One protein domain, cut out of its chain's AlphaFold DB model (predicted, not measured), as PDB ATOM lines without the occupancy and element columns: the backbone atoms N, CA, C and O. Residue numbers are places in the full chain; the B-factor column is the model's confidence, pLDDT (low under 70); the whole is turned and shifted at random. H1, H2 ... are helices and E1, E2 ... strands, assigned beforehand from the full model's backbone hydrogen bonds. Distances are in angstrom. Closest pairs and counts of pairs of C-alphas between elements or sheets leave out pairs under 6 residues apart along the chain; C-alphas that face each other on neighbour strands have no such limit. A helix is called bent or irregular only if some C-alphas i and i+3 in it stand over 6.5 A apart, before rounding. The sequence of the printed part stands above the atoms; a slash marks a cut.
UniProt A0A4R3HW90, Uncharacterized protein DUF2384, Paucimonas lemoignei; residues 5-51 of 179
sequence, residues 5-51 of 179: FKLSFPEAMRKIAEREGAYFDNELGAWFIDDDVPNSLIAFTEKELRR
ATOM      1  N   PHE A   5     191.164 208.726 209.910       85.25
ATOM      2  CA  PHE A   5     192.117 209.485 209.112       85.25
ATOM      3  C   PHE A   5     192.161 208.960 207.690       85.25
ATOM      4  O   PHE A   5     192.430 207.785 207.464       85.25
ATOM      5  N   LYS A   6     191.910 209.842 206.722       87.00
ATOM      6  CA  LYS A   6     191.983 209.499 205.303       87.00
ATOM      7  C   LYS A   6     193.440 209.389 204.855       87.00
ATOM      8  O   LYS A   6     194.247 210.280 205.137       87.00
ATOM      9  N   LEU A   7     193.749 208.328 204.117       84.56
ATOM     10  CA  LEU A   7     195.068 208.029 203.576       84.56
ATOM     11  C   LEU A   7     195.072 208.109 202.044       84.56
ATOM     12  O   LEU A   7     194.126 207.707 201.372       84.56
ATOM     13  N   SER A   8     196.172 208.616 201.492       83.94
ATOM     14  CA  SER A   8     196.420 208.722 200.054       83.94
ATOM     15  C   SER A   8     197.837 208.253 199.733       83.94
ATOM     16  O   SER A   8     198.791 209.030 199.827       83.94
ATOM     17  N   PHE A   9     197.977 206.993 199.323       78.44
ATOM     18  CA  PHE A   9     199.257 206.359 198.995       78.44
ATOM     19  C   PHE A   9     199.222 205.636 197.635       78.44
ATOM     20  O   PHE A   9     198.143 205.317 197.139       78.44
ATOM     21  N   PRO A  10     200.388 205.369 197.011       75.06
ATOM     22  CA  PRO A  10     200.475 204.554 195.796       75.06
ATOM     23  C   PRO A  10     200.076 203.094 196.046       75.06
ATOM     24  O   PRO A  10     200.372 202.557 197.109       75.06
ATOM     25  N   GLU A  11     199.534 202.411 195.033       76.44
ATOM     26  CA  GLU A  11     199.090 201.003 195.115       76.44
ATOM     27  C   GLU A  11     200.172 200.046 195.655       76.44
ATOM     28  O   GLU A  11     199.880 199.113 196.399       76.44
ATOM     29  N   ALA A  12     201.450 200.315 195.363       74.44
ATOM     30  CA  ALA A  12     202.579 199.528 195.868       74.44
ATOM     31  C   ALA A  12     202.673 199.492 197.410       74.44
ATOM     32  O   ALA A  12     203.244 198.556 197.966       74.44
ATOM     33  N   MET A  13     202.098 200.480 198.104       76.12
ATOM     34  CA  MET A  13     202.084 200.573 199.568       76.12
ATOM     35  C   MET A  13     200.884 199.869 200.209       76.12
ATOM     36  O   MET A  13     200.828 199.792 201.434       76.12
ATOM     37  N   ARG A  14     199.952 199.316 199.421       82.94
ATOM     38  CA  ARG A  14     198.706 198.706 199.916       82.94
ATOM     39  C   ARG A  14     198.939 197.639 200.980       82.94
ATOM     40  O   ARG A  14     198.398 197.740 202.071       82.94
ATOM     41  N   LYS A  15     199.812 196.668 200.696       83.50
ATOM     42  CA  LYS A  15     200.115 195.568 201.629       83.50
ATOM     43  C   LYS A  15     200.725 196.057 202.942       83.50
ATOM     44  O   LYS A  15     200.517 195.448 203.984       83.50
ATOM     45  N   ILE A  16     201.510 197.134 202.881       78.69
ATOM     46  CA  ILE A  16     202.093 197.759 204.070       78.69
ATOM     47  C   ILE A  16     200.986 198.475 204.838       78.69
ATOM     48  O   ILE A  16     200.865 198.267 206.035       78.69
ATOM     49  N   ALA A  17     200.137 199.244 204.157       81.12
ATOM     50  CA  ALA A  17     199.035 199.953 204.789       81.12
ATOM     51  C   ALA A  17     198.054 199.004 205.493       81.12
ATOM     52  O   ALA A  17     197.738 199.225 206.657       81.12
ATOM     53  N   GLU A  18     197.652 197.914 204.837       87.06
ATOM     54  CA  GLU A  18     196.789 196.876 205.418       87.06
ATOM     55  C   GLU A  18     197.418 196.237 206.663       87.06
ATOM     56  O   GLU A  18     196.758 196.086 207.690       87.06
ATOM     57  N   ARG A  19     198.715 195.906 206.608       85.62
ATOM     58  CA  ARG A  19     199.446 195.326 207.749       85.62
ATOM     59  C   ARG A  19     199.488 196.265 208.954       85.62
ATOM     60  O   ARG A  19     199.495 195.808 210.090       85.62
ATOM     61  N   GLU A  20     199.541 197.561 208.695       84.88
ATOM     62  CA  GLU A  20     199.619 198.611 209.710       84.88
ATOM     63  C   GLU A  20     198.215 199.071 210.160       84.88
ATOM     64  O   GLU A  20     198.093 200.043 210.898       84.88
ATOM     65  N   GLY A  21     197.154 198.367 209.741       87.94
ATOM     66  CA  GLY A  21     195.783 198.576 210.212       87.94
ATOM     67  C   GLY A  21     194.931 199.511 209.354       87.94
ATOM     68  O   GLY A  21     193.811 199.837 209.746       87.94
ATOM     69  N   ALA A  22     195.416 199.941 208.185       90.56
ATOM     70  CA  ALA A  22     194.597 200.698 207.249       90.56
ATOM     71  C   ALA A  22     193.591 199.788 206.535       90.56
ATOM     72  O   ALA A  22     193.893 198.651 206.177       90.56
ATOM     73  N   TYR A  23     192.406 200.320 206.263       92.06
ATOM     74  CA  TYR A  23     191.340 199.614 205.568       92.06
ATOM     75  C   TYR A  23     190.757 200.472 204.446       92.06
ATOM     76  O   TYR A  23     190.806 201.703 204.485       92.06
ATOM     77  N   PHE A  24     190.220 199.816 203.420       90.75
ATOM     78  CA  PHE A  24     189.526 200.490 202.329       90.75
ATOM     79  C   PHE A  24     188.032 200.570 202.637       90.75
ATOM     80  O   PHE A  24     187.372 199.546 202.819       90.75
ATOM     81  N   ASP A  25     187.506 201.787 202.690       90.75
ATOM     82  CA  ASP A  25     186.080 202.050 202.827       90.75
ATOM     83  C   ASP A  25     185.451 202.082 201.426       90.75
ATOM     84  O   ASP A  25     185.718 202.985 200.628       90.75
ATOM     85  N   ASN A  26     184.638 201.068 201.117       85.69
ATOM     86  CA  ASN A  26     183.995 200.917 199.811       85.69
ATOM     87  C   ASN A  26     182.897 201.961 199.556       85.69
ATOM     88  O   ASN A  26     182.620 202.255 198.396       85.69
ATOM     89  N   GLU A  27     182.282 202.525 200.600       84.00
ATOM     90  CA  GLU A  27     181.238 203.546 200.446       84.00
ATOM     91  C   GLU A  27     181.848 204.891 200.052       84.00
ATOM     92  O   GLU A  27     181.301 205.624 199.227       84.00
ATOM     93  N   LEU A  28     183.015 205.201 200.619       83.44
ATOM     94  CA  LEU A  28     183.741 206.446 200.363       83.44
ATOM     95  C   LEU A  28     184.807 206.315 199.266       83.44
ATOM     96  O   LEU A  28     185.390 207.323 198.859       83.44
ATOM     97  N   GLY A  29     185.082 205.093 198.804       85.06
ATOM     98  CA  GLY A  29     186.083 204.797 197.780       85.06
ATOM     99  C   GLY A  29     187.500 205.221 198.178       85.06
ATOM    100  O   GLY A  29     188.266 205.678 197.327       85.06
ATOM    101  N   ALA A  30     187.847 205.142 199.466       87.19
ATOM    102  CA  ALA A  30     189.108 205.667 199.986       87.19
ATOM    103  C   ALA A  30     189.675 204.830 201.138       87.19
ATOM    104  O   ALA A  30     188.967 204.078 201.802       87.19
ATOM    105  N   TRP A  31     190.977 204.981 201.377       89.62
ATOM    106  CA  TRP A  31     191.674 204.323 202.478       89.62
ATOM    107  C   TRP A  31     191.589 205.137 203.761       89.62
ATOM    108  O   TRP A  31     191.763 206.360 203.738       89.62
ATOM    109  N   PHE A  32     191.383 204.444 204.876       89.56
ATOM    110  CA  PHE A  32     191.293 205.028 206.204       89.56
ATOM    111  C   PHE A  32     192.098 204.230 207.221       89.56
ATOM    112  O   PHE A  32     192.398 203.056 207.023       89.56
ATOM    113  N   ILE A  33     192.446 204.892 208.316       89.62
ATOM    114  CA  ILE A  33     192.951 204.261 209.529       89.62
ATOM    115  C   ILE A  33     192.333 204.960 210.736       89.62
ATOM    116  O   ILE A  33     192.142 206.181 210.722       89.62
ATOM    117  N   ASP A  34     191.998 204.179 211.752       88.25
ATOM    118  CA  ASP A  34     191.343 204.669 212.957       88.25
ATOM    119  C   ASP A  34     192.345 204.901 214.091       88.25
ATOM    120  O   ASP A  34     193.287 204.133 214.276       88.25
ATOM    121  N   ASP A  35     192.060 205.936 214.881       76.06
ATOM    122  CA  ASP A  35     192.634 206.286 216.183       76.06
ATOM    123  C   ASP A  35     194.131 206.653 216.187       76.06
ATOM    124  O   ASP A  35     194.452 207.794 216.530       76.06
ATOM    125  N   ASP A  36     195.028 205.766 215.753       78.25
ATOM    126  CA  ASP A  36     196.479 205.993 215.727       78.25
ATOM    127  C   ASP A  36     197.047 205.746 214.329       78.25
ATOM    128  O   ASP A  36     197.032 204.628 213.821       78.25
ATOM    129  N   VAL A  37     197.582 206.801 213.703       78.00
ATOM    130  CA  VAL A  37     198.251 206.695 212.401       78.00
ATOM    131  C   VAL A  37     199.706 206.269 212.622       78.00
ATOM    132  O   VAL A  37     200.490 207.059 213.160       78.00
ATOM    133  N   PRO A  38     200.118 205.079 212.158       76.06
ATOM    134  CA  PRO A  38     201.493 204.619 212.246       76.06
ATOM    135  C   PRO A  38     202.435 205.574 211.516       76.06
ATOM    136  O   PRO A  38     202.095 206.157 210.481       76.06
ATOM    137  N   ASN A  39     203.666 205.689 212.013       66.19
ATOM    138  CA  ASN A  39     204.683 206.557 211.410       66.19
ATOM    139  C   ASN A  39     204.955 206.212 209.933       66.19
ATOM    140  O   ASN A  39     205.276 207.097 209.142       66.19
ATOM    141  N   SER A  40     204.774 204.946 209.547       71.88
ATOM    142  CA  SER A  40     204.881 204.454 208.168       71.88
ATOM    143  C   SER A  40     203.803 205.029 207.235       71.88
ATOM    144  O   SER A  40     204.036 205.143 206.030       71.88
ATOM    145  N   LEU A  41     202.646 205.429 207.778       76.12
ATOM    146  CA  LEU A  41     201.481 205.891 207.020       76.12
ATOM    147  C   LEU A  41     201.202 207.394 207.132       76.12
ATOM    148  O   LEU A  41     200.474 207.952 206.310       76.12
ATOM    149  N   ILE A  42     201.824 208.080 208.090       74.50
ATOM    150  CA  ILE A  42     201.546 209.493 208.381       74.50
ATOM    151  C   ILE A  42     201.853 210.446 207.217       74.50
ATOM    152  O   ILE A  42     201.180 211.455 207.027       74.50
ATOM    153  N   ALA A  43     202.835 210.121 206.373       69.00
ATOM    154  CA  ALA A  43     203.155 210.926 205.191       69.00
ATOM    155  C   ALA A  43     201.998 210.969 204.170       69.00
ATOM    156  O   ALA A  43     201.935 211.872 203.323       69.00
ATOM    157  N   PHE A  44     201.082 210.004 204.261       78.50
ATOM    158  CA  PHE A  44     199.962 209.812 203.352       78.50
ATOM    159  C   PHE A  44     198.643 210.375 203.895       78.50
ATOM    160  O   PHE A  44     197.643 210.315 203.184       78.50
ATOM    161  N   THR A  45     198.619 210.969 205.095       78.19
ATOM    162  CA  THR A  45     197.434 211.677 205.608       78.19
ATOM    163  C   THR A  45     197.289 213.075 204.995       78.19
ATOM    164  O   THR A  45     198.249 213.668 204.477       78.19
ATOM    165  N   GLU A  46     196.077 213.634 205.080       66.69
ATOM    166  CA  GLU A  46     195.772 215.003 204.644       66.69
ATOM    167  C   GLU A  46     196.641 216.067 205.346       66.69
ATOM    168  O   GLU A  46     197.165 215.877 206.446       66.69
ATOM    169  N   LYS A  47     196.813 217.218 204.675       55.66
ATOM    170  CA  LYS A  47     197.729 218.301 205.078       55.66
ATOM    171  C   LYS A  47     197.478 218.855 206.483       55.66
ATOM    172  O   LYS A  47     198.430 219.336 207.088       55.66
ATOM    173  N   GLU A  48     196.255 218.800 207.000       44.31
ATOM    174  CA  GLU A  48     195.960 219.310 208.347       44.31
ATOM    175  C   GLU A  48     196.587 218.454 209.458       44.31
ATOM    176  O   GLU A  48     197.001 219.010 210.467       44.31
ATOM    177  N   LEU A  49     196.830 217.155 209.229       47.19
ATOM    178  CA  LEU A  49     197.666 216.312 210.107       47.19
ATOM    179  C   LEU A  49     199.168 216.498 209.885       47.19
ATOM    180  O   LEU A  49     199.971 216.143 210.744       47.19
ATOM    181  N   ARG A  50     199.568 217.083 208.749       47.84
ATOM    182  CA  ARG A  50     200.959 217.510 208.518       47.84
ATOM    183  C   ARG A  50     201.299 218.788 209.282       47.84
ATOM    184  O   ARG A  50     202.474 219.115 209.397       47.84
ATOM    185  N   ARG A  51     200.305 219.506 209.821       43.28
ATOM    186  CA  ARG A  51     200.529 220.507 210.872       43.28
ATOM    187  C   ARG A  51     200.634 219.790 212.218       43.28
ATOM    188  O   ARG A  51     199.800 219.967 213.098       43.28
TER     189      ARG A  51
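What this domain is: This is residues 5 to 51 of the 179 residues of the protein "Uncharacterized protein DUF2384" of Paucimonas lemoignei (UniProt A0A4R3HW90). A small sheet of three short strands has E3 in its middle, with the single helix H1 beside one part of it and a long unnamed stretch, residues 35 to 51, running on from E3 to the end of the printed part. The helix comes in the crossover from edge strand E1 to edge strand E2, and E2 and E3 form a hairpin. The 47 printed residues hold one named helix and three named strands, in the order E1, H1, E2, E3; the sheet's order is E1, E3, E2, antiparallel throughout. The class is mixed, helices and strands, with under half of the residues in named elements. The whole is compact, with a radius of gyration of the C-alphas of 9.8 A, and its C-alphas span 27 by 21 by 20 A.

Where its parts are: E1, residues 5 to 7, begins with C-alpha 5 at (192.117, 209.485, 209.112) and is 6.4 A long. H1, residues 11 to 19, begins with C-alpha 11 at (199.090, 201.003, 195.115) and is 13.9 A long; it is irregular, with C-alphas 12 and 15 lying 7.4 A apart. E2, residues 23 to 25, is 6.4 A long. E3, residues 30 to 34, is 13.2 A long and ends with C-alpha 34 at (191.343, 204.669, 212.957).

How they stand to each other: E1 and E3 are antiparallel neighbours, with 139 degrees between their directions; the C-alphas of Lys 6 and Phe 32 face each other at 4.6 A. N 5 and O 33, at 2.8 A, are within hydrogen-bond range. E3 and E2, the hairpin, are antiparallel at 126 degrees; C-alphas 31 and 24 face each other at 4.4 A, and N 23 and O 32 are within hydrogen-bond range at 2.8 A. E1, H1 and E2 form a split strand-helix-strand unit, two strands that follow each other among the strands with a helix between them in the chain and E3 between them in the sheet, and its crossover is right-handed. H1 is on the sheet but only grazes it, with residues 14 to 18. The closest C-alphas of H1 and E2 are those of Ala 17 and Tyr 23, 7.7 A apart. H1 and E3 are near each other, with 7 pairs of C-alphas within 10 A. In H1, 3 of 5 O i to N i+4 pairs are within hydrogen-bond range.

The domain as a whole: The two C-alphas farthest apart, those of Asn 26 and Arg 51, are 27.9 A from each other. The printed part has no cut, and the links E1 to H1, H1 to E2 and E2 to E3 are tight. In residues 35 to 51, 17 residues with no named element, the C-alphas lie 6 to 17 A from the mean of the C-alphas. The mean pLDDT of the printed part is 78.0; residues 39, 43 and 46 to 51 are under 70.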